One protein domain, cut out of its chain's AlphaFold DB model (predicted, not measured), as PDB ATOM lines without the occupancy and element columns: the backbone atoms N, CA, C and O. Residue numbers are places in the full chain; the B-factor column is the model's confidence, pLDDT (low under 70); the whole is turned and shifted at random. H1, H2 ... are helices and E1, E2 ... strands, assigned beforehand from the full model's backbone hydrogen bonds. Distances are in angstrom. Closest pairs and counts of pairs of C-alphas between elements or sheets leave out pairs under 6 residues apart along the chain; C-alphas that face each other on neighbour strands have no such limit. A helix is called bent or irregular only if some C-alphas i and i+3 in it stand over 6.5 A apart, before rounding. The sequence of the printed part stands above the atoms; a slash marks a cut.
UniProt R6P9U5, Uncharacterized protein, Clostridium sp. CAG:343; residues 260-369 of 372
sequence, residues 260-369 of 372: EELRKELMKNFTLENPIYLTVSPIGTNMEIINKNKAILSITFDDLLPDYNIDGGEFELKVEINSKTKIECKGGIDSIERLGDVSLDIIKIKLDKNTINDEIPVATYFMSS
ATOM      1  N   GLU A 260     -30.847  17.937 -24.726       88.19
ATOM      2  CA  GLU A 260     -29.447  17.853 -25.173       88.19
ATOM      3  C   GLU A 260     -29.092  16.554 -25.910       88.19
ATOM      4  O   GLU A 260     -28.198  16.553 -26.755       88.19
ATOM      5  N   GLU A 261     -29.764  15.443 -25.602       89.94
ATOM      6  CA  GLU A 261     -29.529  14.174 -26.296       89.94
ATOM      7  C   GLU A 261     -30.013  14.255 -27.749       89.94
ATOM      8  O   GLU A 261     -29.251  13.954 -28.669       89.94
ATOM      9  N   LEU A 262     -31.231  14.772 -27.951       88.56
ATOM     10  CA  LEU A 262     -31.777  15.052 -29.279       88.56
ATOM     11  C   LEU A 262     -30.908  16.062 -30.030       88.56
ATOM     12  O   LEU A 262     -30.539  15.811 -31.175       88.56
ATOM     13  N   ARG A 263     -30.512  17.161 -29.375       88.56
ATOM     14  CA  ARG A 263     -29.645  18.186 -29.974       88.56
ATOM     15  C   ARG A 263     -28.371  17.575 -30.556       88.56
ATOM     16  O   ARG A 263     -28.027  17.839 -31.704       88.56
ATOM     17  N   LYS A 264     -27.678  16.735 -29.778       90.12
ATOM     18  CA  LYS A 264     -26.443  16.060 -30.210       90.12
ATOM     19  C   LYS A 264     -26.677  15.095 -31.368       90.12
ATOM     20  O   LYS A 264     -25.830  15.003 -32.253       90.12
ATOM     21  N   GLU A 265     -27.798  14.376 -31.369       89.81
ATOM     22  CA  GLU A 265     -28.154  13.471 -32.463       89.81
ATOM     23  C   GLU A 265     -28.422  14.240 -33.764       89.81
ATOM     24  O   GLU A 265     -27.818  13.934 -34.789       89.81
ATOM     25  N   LEU A 266     -29.225  15.305 -33.707       89.12
ATOM     26  CA  LEU A 266     -29.503  16.177 -34.851       89.12
ATOM     27  C   LEU A 266     -28.239  16.860 -35.383       89.12
ATOM     28  O   LEU A 266     -28.045  16.938 -36.595       89.12
ATOM     29  N   MET A 267     -27.325  17.285 -34.502       89.62
ATOM     30  CA  MET A 267     -26.053  17.876 -34.926       89.62
ATOM     31  C   MET A 267     -25.253  16.947 -35.843       89.62
ATOM     32  O   MET A 267     -24.612  17.424 -36.781       89.62
ATOM     33  N   LYS A 268     -25.291  15.624 -35.615       90.81
ATOM     34  CA  LYS A 268     -24.583  14.659 -36.472       90.81
ATOM     35  C   LYS A 268     -25.092  14.695 -37.909       90.81
ATOM     36  O   LYS A 268     -24.290  14.469 -38.817       90.81
ATOM     37  N   ASN A 269     -26.366  15.029 -38.132       88.94
ATOM     38  CA  ASN A 269     -26.927  15.143 -39.476       88.94
ATOM     39  C   ASN A 269     -26.172  16.175 -40.327       88.94
ATOM     40  O   ASN A 269     -25.854  15.901 -41.482       88.94
ATOM     41  N   PHE A 270     -25.738  17.293 -39.730       89.00
ATOM     42  CA  PHE A 270     -24.931  18.295 -40.432       89.00
ATOM     43  C   PHE A 270     -23.559  17.783 -40.892       89.00
ATOM     44  O   PHE A 270     -22.877  18.463 -41.650       89.00
ATOM     45  N   THR A 271     -23.103  16.609 -40.456       90.19
ATOM     46  CA  THR A 271     -21.838  16.021 -40.935       90.19
ATOM     47  C   THR A 271     -22.035  15.104 -42.143       90.19
ATOM     48  O   THR A 271     -21.061  14.757 -42.822       90.19
ATOM     49  N   LEU A 272     -23.284  14.733 -42.447       87.50
ATOM     50  CA  LEU A 272     -23.616  13.780 -43.497       87.50
ATOM     51  C   LEU A 272     -23.394  14.375 -44.885       87.50
ATOM     52  O   LEU A 272     -23.615  15.554 -45.155       87.50
ATOM     53  N   GLU A 273     -22.918  13.535 -45.797       79.25
ATOM     54  CA  GLU A 273     -22.715  13.931 -47.187       79.25
ATOM     55  C   GLU A 273     -24.013  13.830 -47.991       79.25
ATOM     56  O   GLU A 273     -24.372  14.775 -48.694       79.25
ATOM     57  N   ASN A 274     -24.727  12.715 -47.801       74.38
ATOM     58  CA  ASN A 274     -26.000  12.383 -48.432       74.38
ATOM     59  C   ASN A 274     -26.952  11.802 -47.366       74.38
ATOM     60  O   ASN A 274     -27.005  10.575 -47.206       74.38
ATOM     61  N   PRO A 275     -27.631  12.646 -46.569       70.81
ATOM     62  CA  PRO A 275     -28.602  12.162 -45.595       70.81
ATOM     63  C   PRO A 275     -29.776  11.478 -46.321       70.81
ATOM     64  O   PRO A 275     -30.116  11.864 -47.439       70.81
ATOM     65  N   ILE A 276     -30.354  10.425 -45.727       66.75
ATOM     66  CA  ILE A 276     -31.470   9.685 -46.358       66.75
ATOM     67  C   ILE A 276     -32.764  10.505 -46.283       66.75
ATOM     68  O   ILE A 276     -33.574  10.452 -47.206       66.75
ATOM     69  N   TYR A 277     -32.891  11.317 -45.235       64.00
ATOM     70  CA  TYR A 277     -33.975  12.263 -45.008       64.00
ATOM     71  C   TYR A 277     -33.406  13.661 -44.771       64.00
ATOM     72  O   TYR A 277     -32.320  13.814 -44.208       64.00
ATOM     73  N   LEU A 278     -34.155  14.695 -45.146       65.38
ATOM     74  CA  LEU A 278     -33.903  16.034 -44.626       65.38
ATOM     75  C   LEU A 278     -34.442  16.070 -43.191       65.38
ATOM     76  O   LEU A 278     -35.637  16.252 -42.999       65.38
ATOM     77  N   THR A 279     -33.588  15.823 -42.197       68.88
ATOM     78  CA  THR A 279     -34.025  15.737 -40.787       68.88
ATOM     79  C   THR A 279     -33.781  17.006 -39.988       68.88
ATOM     80  O   THR A 279     -34.242  17.098 -38.859       68.88
ATOM     81  N   VAL A 280     -33.043  17.971 -40.541       74.62
ATOM     82  CA  VAL A 280     -32.790  19.276 -39.915       74.62
ATOM     83  C   VAL A 280     -32.897  20.380 -40.960       74.62
ATOM     84  O   VAL A 280     -32.363  20.238 -42.064       74.62
ATOM     85  N   SER A 281     -33.558  21.488 -40.614       74.56
ATOM     86  CA  SER A 281     -33.546  22.717 -41.416       74.56
ATOM     87  C   SER A 281     -32.847  23.816 -40.622       74.56
ATOM     88  O   SER A 281     -33.423  24.337 -39.669       74.56
ATOM     89  N   PRO A 282     -31.605  24.189 -40.967       79.56
ATOM     90  CA  PRO A 282     -30.952  25.312 -40.319       79.56
ATOM     91  C   PRO A 282     -31.550  26.629 -40.824       79.56
ATOM     92  O   PRO A 282     -31.558  26.898 -42.024       79.56
ATOM     93  N   ILE A 283     -31.980  27.491 -39.910       78.56
ATOM     94  CA  ILE A 283     -32.354  28.875 -40.195       78.56
ATOM     95  C   ILE A 283     -31.210  29.762 -39.709       78.56
ATOM     96  O   ILE A 283     -30.843  29.747 -38.533       78.56
ATOM     97  N   GLY A 284     -30.603  30.518 -40.624       71.06
ATOM     98  CA  GLY A 284     -29.547  31.460 -40.274       71.06
ATOM     99  C   GLY A 284     -30.143  32.705 -39.641       71.06
ATOM    100  O   GLY A 284     -30.964  33.377 -40.257       71.06
ATOM    101  N   THR A 285     -29.725  33.027 -38.420       71.19
ATOM    102  CA  THR A 285     -30.296  34.152 -37.667       71.19
ATOM    103  C   THR A 285     -29.365  35.358 -37.614       71.19
ATOM    104  O   THR A 285     -29.840  36.491 -37.642       71.19
ATOM    105  N   ASN A 286     -28.043  35.150 -37.566       83.38
ATOM    106  CA  ASN A 286     -27.068  36.242 -37.532       83.38
ATOM    107  C   ASN A 286     -25.675  35.804 -38.016       83.38
ATOM    108  O   ASN A 286     -25.181  34.759 -37.590       83.38
ATOM    109  N   MET A 287     -25.019  36.626 -38.843       87.44
ATOM    110  CA  MET A 287     -23.644  36.426 -39.317       87.44
ATOM    111  C   MET A 287     -22.730  37.525 -38.766       87.44
ATOM    112  O   MET A 287     -22.839  38.687 -39.149       87.44
ATOM    113  N   GLU A 288     -21.789  37.152 -37.902       91.12
ATOM    114  CA  GLU A 288     -20.801  38.065 -37.332       91.12
ATOM    115  C   GLU A 288     -19.440  37.884 -38.018       91.12
ATOM    116  O   GLU A 288     -18.767  36.863 -37.847       91.12
ATOM    117  N   ILE A 289     -19.008  38.886 -38.790       91.38
ATOM    118  CA  ILE A 289     -17.682  38.890 -39.420       91.38
ATOM    119  C   ILE A 289     -16.641  39.371 -38.407       91.38
ATOM    120  O   ILE A 289     -16.572  40.555 -38.086       91.38
ATOM    121  N   ILE A 290     -15.791  38.459 -37.929       93.00
ATOM    122  CA  ILE A 290     -14.723  38.784 -36.972       93.00
ATOM    123  C   ILE A 290     -13.513  39.373 -37.702       93.00
ATOM    124  O   ILE A 290     -12.918  40.357 -37.266       93.00
ATOM    125  N   ASN A 291     -13.110  38.740 -38.805       90.94
ATOM    126  CA  ASN A 291     -12.068  39.213 -39.714       90.94
ATOM    127  C   ASN A 291     -12.149  38.462 -41.056       90.94
ATOM    128  O   ASN A 291     -12.957  37.555 -41.229       90.94
ATOM    129  N   LYS A 292     -11.243  38.780 -41.986       89.81
ATOM    130  CA  LYS A 292     -11.193  38.179 -43.330       89.81
ATOM    131  C   LYS A 292     -11.096  36.649 -43.393       89.81
ATOM    132  O   LYS A 292     -11.358  36.067 -44.439       89.81
ATOM    133  N   ASN A 293     -10.689  36.001 -42.301       92.69
ATOM    134  CA  ASN A 293     -10.477  34.557 -42.219       92.69
ATOM    135  C   ASN A 293     -11.466  33.848 -41.286       92.69
ATOM    136  O   ASN A 293     -11.376  32.626 -41.166       92.69
ATOM    137  N   LYS A 294     -12.342  34.581 -40.584       94.44
ATOM    138  CA  LYS A 294     -13.233  34.012 -39.569       94.44
ATOM    139  C   LYS A 294     -14.530  34.806 -39.439       94.44
ATOM    140  O   LYS A 294     -14.501  36.013 -39.200       94.44
ATOM    141  N   ALA A 295     -15.643  34.089 -39.491       93.44
ATOM    142  CA  ALA A 295     -16.970  34.558 -39.130       93.44
ATOM    143  C   ALA A 295     -17.663  33.546 -38.213       93.44
ATOM    144  O   ALA A 295     -17.326  32.358 -38.216       93.44
ATOM    145  N   ILE A 296     -18.621  34.026 -37.426       94.38
ATOM    146  CA  ILE A 296     -19.487  33.199 -36.589       94.38
ATOM    147  C   ILE A 296     -20.914  33.333 -37.107       94.38
ATOM    148  O   ILE A 296     -21.481  34.422 -37.123       94.38
ATOM    149  N   LEU A 297     -21.490  32.210 -37.513       91.00
ATOM    150  CA  LEU A 297     -22.883  32.103 -37.909       91.00
ATOM    151  C   LEU A 297     -23.684  31.541 -36.735       91.00
ATOM    152  O   LEU A 297     -23.374  30.462 -36.235       91.00
ATOM    153  N   SER A 298     -24.717  32.255 -36.311       90.81
ATOM    154  CA  SER A 298     -25.733  31.713 -35.408       90.81
ATOM    155  C   SER A 298     -26.850  31.100 -36.246       90.81
ATOM    156  O   SER A 298     -27.380  31.756 -37.147       90.81
ATOM    157  N   ILE A 299     -27.175  29.842 -35.967       89.94
ATOM    158  CA  ILE A 299     -28.288  29.126 -36.583       89.94
ATOM    159  C   ILE A 299     -29.254  28.639 -35.512       89.94
ATOM    160  O   ILE A 299     -28.839  28.291 -34.404       89.94
ATOM    161  N   THR A 300     -30.527  28.566 -35.871       89.38
ATOM    162  CA  THR A 300     -31.509  27.723 -35.192       89.38
ATOM    163  C   THR A 300     -31.796  26.506 -36.060       89.38
ATOM    164  O   THR A 300     -31.716  26.581 -37.284       89.38
ATOM    165  N   PHE A 301     -32.068  25.362 -35.449       87.75
ATOM    166  CA  PHE A 301     -32.453  24.148 -36.162       87.75
ATOM    167  C   PHE A 301     -33.357  23.291 -35.282       87.75
ATOM    168  O   PHE A 301     -33.261  23.328 -34.057       87.75
ATOM    169  N   ASP A 302     -34.205  22.504 -35.919       85.50
ATOM    170  CA  ASP A 302     -35.181  21.629 -35.288       85.50
ATOM    171  C   ASP A 302     -35.126  20.217 -35.892       85.50
ATOM    172  O   ASP A 302     -34.389  19.940 -36.844       85.50
ATOM    173  N   ASP A 303     -35.870  19.298 -35.276       84.69
ATOM    174  CA  ASP A 303     -36.124  17.971 -35.834       84.69
ATOM    175  C   ASP A 303     -37.279  18.082 -36.836       84.69
ATOM    176  O   ASP A 303     -38.431  18.254 -36.439       84.69
ATOM    177  N   LEU A 304     -36.990  17.955 -38.133       75.50
ATOM    178  CA  LEU A 304     -37.988  18.053 -39.212       75.50
ATOM    179  C   LEU A 304     -38.903  16.828 -39.326       75.50
ATOM    180  O   LEU A 304     -39.565  16.622 -40.344       75.50
ATOM    181  N   LEU A 305     -38.937  16.008 -38.288       73.25
ATOM    182  CA  LEU A 305     -39.780  14.837 -38.173       73.25
ATOM    183  C   LEU A 305     -40.871  15.098 -37.113       73.25
ATOM    184  O   LEU A 305     -40.877  14.456 -36.057       73.25
ATOM    185  N   PRO A 306     -41.779  16.069 -37.361       56.12
ATOM    186  CA  PRO A 306     -42.720  16.589 -36.368       56.12
ATOM    187  C   PRO A 306     -43.727  15.534 -35.905       56.12
ATOM    188  O   PRO A 306     -44.130  15.540 -34.743       56.12
ATOM    189  N   ASP A 307     -44.071  14.584 -36.780       58.28
ATOM    190  CA  ASP A 307     -44.986  13.479 -36.476       58.28
ATOM    191  C   ASP A 307     -44.425  12.536 -35.395       58.28
ATOM    192  O   ASP A 307     -45.170  11.786 -34.764       58.28
ATOM    193  N   TYR A 308     -43.112  12.593 -35.143       62.81
ATOM    194  CA  TYR A 308     -42.397  11.680 -34.250       62.81
ATOM    195  C   TYR A 308     -41.877  12.370 -32.981       62.81
ATOM    196  O   TYR A 308     -41.318  11.702 -32.107       62.81
ATOM    197  N   ASN A 309     -42.063  13.693 -32.846       59.38
ATOM    198  CA  ASN A 309     -41.573  14.464 -31.706       59.38
ATOM    199  C   ASN A 309     -42.497  15.646 -31.349       59.38
ATOM    200  O   ASN A 309     -42.336  16.765 -31.825       59.38
ATOM    201  N   ILE A 310     -43.452  15.398 -30.449       54.41
ATOM    202  CA  ILE A 310     -44.492  16.365 -30.033       54.41
ATOM    203  C   ILE A 310     -43.928  17.593 -29.288       54.41
ATOM    204  O   ILE A 310     -44.609  18.607 -29.176       54.41
ATOM    205  N   ASP A 311     -42.688  17.505 -28.793       56.59
ATOM    206  CA  ASP A 311     -42.011  18.571 -28.040       56.59
ATOM    207  C   ASP A 311     -40.858  19.207 -28.842       56.59
ATOM    208  O   ASP A 311     -39.903  19.683 -28.230       56.59
ATOM    209  N   GLY A 312     -40.925  19.156 -30.186       57.88
ATOM    210  CA  GLY A 312     -39.944  19.682 -31.149       57.88
ATOM    211  C   GLY A 312     -39.033  20.765 -30.570       57.88
ATOM    212  O   GLY A 312     -39.446  21.901 -30.350       57.88
ATOM    213  N   GLY A 313     -37.800  20.374 -30.246       67.69
ATOM    214  CA  GLY A 313     -36.832  21.292 -29.671       67.69
ATOM    215  C   GLY A 313     -36.227  22.135 -30.778       67.69
ATOM    216  O   GLY A 313     -35.455  21.611 -31.576       67.69
ATOM    217  N   GLU A 314     -36.552  23.423 -30.820       85.50
ATOM    218  CA  GLU A 314     -35.707  24.387 -31.517       85.50
ATOM    219  C   GLU A 314     -34.398  24.530 -30.734       85.50
ATOM    220  O   GLU A 314     -34.390  24.802 -29.529       85.50
ATOM    221  N   PHE A 315     -33.276  24.319 -31.412       89.06
ATOM    222  CA  PHE A 315     -31.944  24.406 -30.835       89.06
ATOM    223  C   PHE A 315     -31.144  25.518 -31.496       89.06
ATOM    224  O   PHE A 315     -31.132  25.656 -32.716       89.06
ATOM    225  N   GLU A 316     -30.408  26.271 -30.686       91.25
ATOM    226  CA  GLU A 316     -29.437  27.247 -31.170       91.25
ATOM    227  C   GLU A 316     -28.047  26.614 -31.296       91.25
ATOM    228  O   GLU A 316     -27.608  25.835 -30.444       91.25
ATOM    229  N   LEU A 317     -27.325  26.978 -32.355       91.88
ATOM    230  CA  LEU A 317     -25.932  26.600 -32.563       91.88
ATOM    231  C   LEU A 317     -25.145  27.765 -33.155       91.88
ATOM    232  O   LEU A 317     -25.569  28.411 -34.110       91.88
ATOM    233  N   LYS A 318     -23.947  27.992 -32.616       94.62
ATOM    234  CA  LYS A 318     -22.947  28.860 -33.241       94.62
ATOM    235  C   LYS A 318     -21.986  28.011 -34.052       94.62
ATOM    236  O   LYS A 318     -21.476  27.013 -33.555       94.62
ATOM    237  N   VAL A 319     -21.719  28.430 -35.278       94.12
ATOM    238  CA  VAL A 319     -20.848  27.729 -36.217       94.12
ATOM    239  C   VAL A 319     -19.757  28.674 -36.693       94.12
ATOM    240  O   VAL A 319     -20.024  29.808 -37.086       94.12
ATOM    241  N   GLU A 320     -18.515  28.206 -36.682       96.38
ATOM    242  CA  GLU A 320     -17.395  28.931 -37.265       96.38
ATOM    243  C   GLU A 320     -17.336  28.696 -38.778       96.38
ATOM    244  O   GLU A 320     -17.236  27.562 -39.246       96.38
ATOM    245  N   ILE A 321     -17.319  29.789 -39.539       93.75
ATOM    246  CA  ILE A 321     -16.962  29.803 -40.957       93.75
ATOM    247  C   ILE A 321     -15.554  30.380 -41.056       93.75
ATOM    248  O   ILE A 321     -15.306  31.509 -40.628       93.75
ATOM    249  N   ASN A 322     -14.618  29.615 -41.610       94.94
ATOM    250  CA  ASN A 322     -13.225  30.034 -41.727       94.94
ATOM    251  C   ASN A 322     -12.662  29.796 -43.130       94.94
ATOM    252  O   ASN A 322     -13.358  29.348 -44.036       94.94
ATOM    253  N   SER A 323     -11.382  30.113 -43.326       91.12
ATOM    254  CA  SER A 323     -10.723  30.023 -44.636       91.12
ATOM    255  C   SER A 323     -10.687  28.612 -45.248       91.12
ATOM    256  O   SER A 323     -10.263  28.465 -46.391       91.12
ATOM    257  N   LYS A 324     -11.053  27.566 -44.494       93.75
ATOM    258  CA  LYS A 324     -11.181  26.186 -44.987       93.75
ATOM    259  C   LYS A 324     -12.622  25.827 -45.357       93.75
ATOM    260  O   LYS A 324     -12.833  24.797 -45.994       93.75
ATOM    261  N   THR A 325     -13.601  26.637 -44.960       93.88
ATOM    262  CA  THR A 325     -15.006  26.448 -45.314       93.88
ATOM    263  C   THR A 325     -15.203  26.772 -46.789       93.88
ATOM    264  O   THR A 325     -14.864  27.860 -47.251       93.88
ATOM    265  N   LYS A 326     -15.782  25.838 -47.542       93.62
ATOM    266  CA  LYS A 326     -16.215  26.103 -48.912       93.62
ATOM    267  C   LYS A 326     -17.516  26.913 -48.880       93.62
ATOM    268  O   LYS A 326     -18.497  26.453 -48.301       93.62
ATOM    269  N   ILE A 327     -17.509  28.097 -49.490       89.81
ATOM    270  CA  ILE A 327     -18.640  29.034 -49.502       89.81
ATOM    271  C   ILE A 327     -19.241  29.076 -50.908       89.81
ATOM    272  O   ILE A 327     -18.526  29.318 -51.879       89.81
ATOM    273  N   GLU A 328     -20.546  28.844 -51.013       88.06
ATOM    274  CA  GLU A 328     -21.303  28.943 -52.264       88.06
ATOM    275  C   GLU A 328     -22.598  29.727 -52.033       88.06
ATOM    276  O   GLU A 328     -23.630  29.170 -51.676       88.06
ATOM    277  N   CYS A 329     -22.569  31.036 -52.250       83.56
ATOM    278  CA  CYS A 329     -23.758  31.870 -52.113       83.56
ATOM    279  C   CYS A 329     -24.252  32.340 -53.489       83.56
ATOM    280  O   CYS A 329     -23.466  32.552 -54.425       83.56
ATOM    281  N   LYS A 330     -25.572  32.540 -53.631       74.94
ATOM    282  CA  LYS A 330     -26.120  33.225 -54.818       74.94
ATOM    283  C   LYS A 330     -25.464  34.613 -54.973       74.94
ATOM    284  O   LYS A 330     -24.955  35.199 -54.025       74.94
ATOM    285  N   GLY A 331     -25.389  35.112 -56.209       74.38
ATOM    286  CA  GLY A 331     -24.686  36.370 -56.512       74.38
ATOM    287  C   GLY A 331     -23.153  36.270 -56.564       74.38
ATOM    288  O   GLY A 331     -22.482  37.298 -56.662       74.38
ATOM    289  N   GLY A 332     -22.585  35.057 -56.529       75.75
ATOM    290  CA  GLY A 332     -21.137  34.842 -56.641       75.75
ATOM    291  C   GLY A 332     -20.370  35.304 -55.404       75.75
ATOM    292  O   GLY A 332     -19.253  35.808 -55.522       75.75
ATOM    293  N   ILE A 333     -21.001  35.219 -54.231       81.25
ATOM    294  CA  ILE A 333     -20.343  35.442 -52.945       81.25
ATOM    295  C   ILE A 333     -19.669  34.126 -52.537       81.25
ATOM    296  O   ILE A 333     -20.314  33.086 -52.419       81.25
ATOM    297  N   ASP A 334     -18.354  34.185 -52.377       83.75
ATOM    298  CA  ASP A 334     -17.465  33.038 -52.175       83.75
ATOM    299  C   ASP A 334     -16.392  33.307 -51.102       83.75
ATOM    300  O   ASP A 334     -15.486  32.499 -50.897       83.75
ATOM    301  N   SER A 335     -16.486  34.441 -50.399       86.31
ATOM    302  CA  SER A 335     -15.513  34.877 -49.399       86.31
ATOM    303  C   SER A 335     -16.180  35.396 -48.126       86.31
ATOM    304  O   SER A 335     -17.281  35.943 -48.157       86.31
ATOM    305  N   ILE A 336     -15.479  35.253 -46.996       87.81
ATOM    306  CA  ILE A 336     -15.989  35.598 -45.659       87.81
ATOM    307  C   ILE A 336     -16.324  37.086 -45.540       87.81
ATOM    308  O   ILE A 336     -17.363  37.435 -44.996       87.81
ATOM    309  N   GLU A 337     -15.484  37.969 -46.083       85.25
ATOM    310  CA  GLU A 337     -15.689  39.425 -46.010       85.25
ATOM    311  C   GLU A 337     -17.012  39.872 -46.648       85.25
ATOM    312  O   GLU A 337     -17.570  40.889 -46.252       85.25
ATOM    313  N   ARG A 338     -17.517  39.098 -47.614       82.25
ATOM    314  CA  ARG A 338     -18.747  39.381 -48.362       82.25
ATOM    315  C   ARG A 338     -19.978  38.680 -47.779       82.25
ATOM    316  O   ARG A 338     -21.081  38.903 -48.264       82.25
ATOM    317  N   LEU A 339     -19.816  37.845 -46.746       82.06
ATOM    318  CA  LEU A 339     -20.933  37.144 -46.100       82.06
ATOM    319  C   LEU A 339     -21.834  38.077 -45.280       82.06
ATOM    320  O   LEU A 339     -22.986  37.731 -45.043       82.06
ATOM    321  N   GLY A 340     -21.342  39.254 -44.876       72.75
ATOM    322  CA  GLY A 340     -22.154  40.261 -44.181       72.75
ATOM    323  C   GLY A 340     -23.285  40.849 -45.036       72.75
ATOM    324  O   GLY A 340     -24.252  41.365 -44.484       72.75
ATOM    325  N   ASP A 341     -23.194  40.723 -46.363       66.50
ATOM    326  CA  ASP A 341     -24.173  41.245 -47.325       66.50
ATOM    327  C   ASP A 341     -25.247  40.204 -47.714       66.50
ATOM    328  O   ASP A 341     -26.091  40.459 -48.577       66.50
ATOM    329  N   VAL A 342     -25.205  39.003 -47.124       66.38
ATOM    330  CA  VAL A 342     -26.053  37.865 -47.505       66.38
ATOM    331  C   VAL A 342     -27.269  37.774 -46.586       66.38
ATOM    332  O   VAL A 342     -27.131  37.578 -45.382       66.38
ATOM    333  N   SER A 343     -28.474  37.852 -47.157       62.81
ATOM    334  CA  SER A 343     -29.698  37.477 -46.438       62.81
ATOM    335  C   SER A 343     -29.710  35.957 -46.215       62.81
ATOM    336  O   SER A 343     -29.436  35.189 -47.137       62.81
ATOM    337  N   LEU A 344     -29.929  35.523 -44.971       66.19
ATOM    338  CA  LEU A 344     -29.491  34.224 -44.438       66.19
ATOM    339  C   LEU A 344     -30.448  33.052 -44.712       66.19
ATOM    340  O   LEU A 344     -30.624  32.177 -43.863       66.19
ATOM    341  N   ASP A 345     -31.013  32.981 -45.915       78.50
ATOM    342  CA  ASP A 345     -31.734  31.786 -46.357       78.50
ATOM    343  C   ASP A 345     -30.717  30.661 -46.608       78.50
ATOM    344  O   ASP A 345     -30.171  30.512 -47.709       78.50
ATOM    345  N   ILE A 346     -30.393  29.902 -45.556       80.56
ATOM    346  CA  ILE A 346     -29.437  28.794 -45.615       80.56
ATOM    347  C   ILE A 346     -30.041  27.679 -46.465       80.56
ATOM    348  O   ILE A 346     -31.086  27.122 -46.150       80.56
ATOM    349  N   ILE A 347     -29.339  27.320 -47.538       80.38
ATOM    350  CA  ILE A 347     -29.700  26.182 -48.385       80.38
ATOM    351  C   ILE A 347     -29.057  24.911 -47.831       80.38
ATOM    352  O   ILE A 347     -29.676  23.850 -47.814       80.38
ATOM    353  N   LYS A 348     -27.787  24.997 -47.411       85.94
ATOM    354  CA  LYS A 348     -27.041  23.852 -46.884       85.94
ATOM    355  C   LYS A 348     -25.879  24.303 -46.011       85.94
ATOM    356  O   LYS A 348     -25.103  25.175 -46.392       85.94
ATOM    357  N   ILE A 349     -25.693  23.630 -44.883       88.75
ATOM    358  CA  ILE A 349     -24.498  23.744 -44.046       88.75
ATOM    359  C   ILE A 349     -23.957  22.345 -43.759       88.75
ATOM    360  O   ILE A 349     -24.731  21.416 -43.532       88.75
ATOM    361  N   LYS A 350     -22.631  22.184 -43.806       91.56
ATOM    362  CA  LYS A 350     -21.955  20.943 -43.418       91.56
ATOM    363  C   LYS A 350     -20.912  21.231 -42.353       91.56
ATOM    364  O   LYS A 350     -20.039  22.067 -42.577       91.56
ATOM    365  N   LEU A 351     -20.956  20.517 -41.235       93.62
ATOM    366  CA  LEU A 351     -19.995  20.642 -40.140       93.62
ATOM    367  C   LEU A 351     -18.836  19.651 -40.290       93.62
ATOM    368  O   LEU A 351     -18.991  18.560 -40.845       93.62
ATOM    369  N   ASP A 352     -17.659  20.025 -39.792       94.44
ATOM    370  CA  ASP A 352     -16.538  19.107 -39.616       94.44
ATOM    371  C   ASP A 352     -16.852  18.160 -38.456       94.44
ATOM    372  O   ASP A 352     -16.951  18.574 -37.296       94.44
ATOM    373  N   LYS A 353     -16.948  16.866 -38.775       92.62
ATOM    374  CA  LYS A 353     -17.189  15.784 -37.814       92.62
ATOM    375  C   LYS A 353     -16.226  15.790 -36.624       92.62
ATOM    376  O   LYS A 353     -16.595  15.315 -35.558       92.62
ATOM    377  N   ASN A 354     -15.007  16.305 -36.791       94.69
ATOM    378  CA  ASN A 354     -14.003  16.315 -35.726       94.69
ATOM    379  C   ASN A 354     -14.223  17.448 -34.713       94.69
ATOM    380  O   ASN A 354     -13.654  17.395 -33.632       94.69
ATOM    381  N   THR A 355     -15.040  18.444 -35.062       95.06
ATOM    382  CA  THR A 355     -15.298  19.647 -34.245       95.06
ATOM    383  C   THR A 355     -16.731  19.712 -33.724       95.06
ATOM    384  O   THR A 355     -17.094  20.634 -33.010       95.06
ATOM    385  N   ILE A 356     -17.575  18.731 -34.064       92.00
ATOM    386  CA  ILE A 356     -19.008  18.734 -33.733       92.00
ATOM    387  C   ILE A 356     -19.302  18.791 -32.223       92.00
ATOM    388  O   ILE A 356     -20.375  19.229 -31.822       92.00
ATOM    389  N   ASN A 357     -18.356  18.347 -31.394       90.50
ATOM    390  CA  ASN A 357     -18.474  18.370 -29.935       90.50
ATOM    391  C   ASN A 357     -17.844  19.618 -29.297       90.50
ATOM    392  O   ASN A 357     -17.894  19.751 -28.074       90.50
ATOM    393  N   ASP A 358     -17.238  20.498 -30.095       93.88
ATOM    394  CA  ASP A 358     -16.676  21.753 -29.611       93.88
ATOM    395  C   ASP A 358     -17.805  22.744 -29.294       93.88
ATOM    396  O   ASP A 358     -18.925  22.627 -29.791       93.88
ATOM    397  N   GLU A 359     -17.504  23.760 -28.479       91.25
ATOM    398  CA  GLU A 359     -18.458  24.836 -28.167       91.25
ATOM    399  C   GLU A 359     -18.924  25.573 -29.436       91.25
ATOM    400  O   GLU A 359     -20.073  26.003 -29.529       91.25
ATOM    401  N   ILE A 360     -18.029  25.692 -30.422       95.00
ATOM    402  CA  ILE A 360     -18.290  26.294 -31.728       95.00
ATOM    403  C   ILE A 360     -17.715  25.357 -32.803       95.00
ATOM    404  O   ILE A 360     -16.523  25.455 -33.113       95.00
ATOM    405  N   PRO A 361     -18.515  24.437 -33.371       96.31
ATOM    406  CA  PRO A 361     -18.074  23.583 -34.467       96.31
ATOM    407  C   PRO A 361     -17.726  24.387 -35.720       96.31
ATOM    408  O   PRO A 361     -18.245  25.477 -35.959       96.31
ATOM    409  N   VAL A 362     -16.874  23.811 -36.565       96.88
ATOM    410  CA  VAL A 362     -16.404  24.430 -37.807       96.88
ATOM    411  C   VAL A 362     -17.221  23.927 -38.994       96.88
ATOM    412  O   VAL A 362     -17.390  22.723 -39.179       96.88
ATOM    413  N   ALA A 363     -17.685  24.835 -39.850       94.38
ATOM    414  CA  ALA A 363     -18.293  24.483 -41.126       94.38
ATOM    415  C   ALA A 363     -17.223  24.066 -42.149       94.38
ATOM    416  O   ALA A 363     -16.245  24.771 -42.387       94.38
ATOM    417  N   THR A 364     -17.442  22.945 -42.826       95.25
ATOM    418  CA  THR A 364     -16.680  22.551 -44.023       95.25
ATOM    419  C   THR A 364     -17.313  23.087 -45.301       95.25
ATOM    420  O   THR A 364     -16.615  23.315 -46.288       95.25
ATOM    421  N   TYR A 365     -18.626  23.326 -45.281       92.06
ATOM    422  CA  TYR A 365     -19.381  23.855 -46.408       92.06
ATOM    423  C   TYR A 365     -20.527  24.739 -45.916       92.06
ATOM    424  O   TYR A 365     -21.213  24.388 -44.955       92.06
ATOM    425  N   PHE A 366     -20.745  25.857 -46.599       89.69
ATOM    426  CA  PHE A 366     -21.842  26.781 -46.350       89.69
ATOM    427  C   PHE A 366     -22.413  27.265 -47.684       89.69
ATOM    428  O   PHE A 366     -21.677  27.749 -48.545       89.69
ATOM    429  N   MET A 367     -23.727  27.134 -47.839       87.25
ATOM    430  CA  MET A 367     -24.471  27.564 -49.013       87.25
ATOM    431  C   MET A 367     -25.744  28.284 -48.594       87.25
ATOM    432  O   MET A 367     -26.521  27.772 -47.784       87.25
ATOM    433  N   SER A 368     -25.991  29.438 -49.200       83.81
ATOM    434  CA  SER A 368     -27.200  30.228 -48.973       83.81
ATOM    435  C   SER A 368     -27.722  30.860 -50.263       83.81
ATOM    436  O   SER A 368     -26.988  31.067 -51.239       83.81
ATOM    437  N   SER A 369     -29.018  31.164 -50.286       76.88
ATOM    438  CA  SER A 369     -29.612  32.024 -51.308       76.88
ATOM    439  C   SER A 369     -29.469  33.496 -50.946       76.88
ATOM    440  O   SER A 369     -29.271  33.852 -49.793       76.88
TER     441      SER A 369
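This is residues 260 to 369 of the 372 residues of an uncharacterized protein of Clostridium sp. CAG:343 (UniProt R6P9U5). Two small, twisted three-stranded sheets lie partly face to face with their strands crossed, a short sandwich in which E1 comes close to E5 along one side and E3 to E6 along the other. H2 sits at one end of it, over E1, while H1 and the long link of residues 302 to 314 lie toward the other end. The printed part has 110 residues with two named helices and six named strands, in the order H1 E1 E2 E3 E4 H2 E5 E6, and its class is mixed, helices and strands. One sheet runs E1 E2 E3, antiparallel, and the other E4 E6 E5, mixed. The whole is compact, with a radius of gyration of the C-alphas of 13.6 A, yet only just elongated, with spans of 41 by 27 by 24 A.

H1, residues 260 to 269, begins at C-alpha 260 (-29.447, 17.853, -25.173) and is 14.8 A long. E1, residues 283 to 291, is 22.8 A long and bends by 50 degrees at residue 286. E2, residues 294 to 301, measures 21.9 A and E3, residues 315 to 322, 22.4 A. E4 is residues 326 to 329, 10.0 A. H2, residues 336 to 341, 10.1 A, is only just irregular, C-alphas 337 and 340 being 6.8 A apart. E5, residues 344 to 351, 17.1 A, bends by 79 degrees at residue 347. E6, residues 363 to 369, 17.0 A, ends at C-alpha 369 (-29.612, 32.024, -51.308).

E1, E2 and E3 form a meander, each strand the antiparallel neighbour of the one before; N 288 and O 296 are 2.9 A apart, N 297 and O 319 2.8 A. E6, the inner strand of the other sheet, is parallel to E4, with N 328 and O 366 at 2.9 A, and antiparallel to E5 in a hairpin, with N 350 and O 365 at 2.9 A. The sheets form a sandwich, two sheets face to face, their strands at 71 degrees. The closest C-alphas of E1 and E5 are those of Gly 284 and Leu 344, 5.0 A; of E3 and E6, those of Ile 321 and Ala 363, 5.5 A. H2 is on the sheet E1 E2 E3 at a height of 8.0 A. H1 is on it too, its closest C-alphas with E3 being those of Arg 263 and Phe 315, 6.7 A. H1 has 5 of 6 O i to N i+4 pairs within hydrogen-bond range; H2 has 0 of 2, but 2 of 3 O i to N i+3 pairs.

The C-alphas farthest apart, of Lys 292 and Asp 307, are 42.4 A from each other. The printed part has no cut. The links H1 to E1, E2 to E3 and E5 to E6 are long. The mean pLDDT of the printed part is 83.7; residues 276 to 279, 306 to 313 and 341 to 344 are under 70.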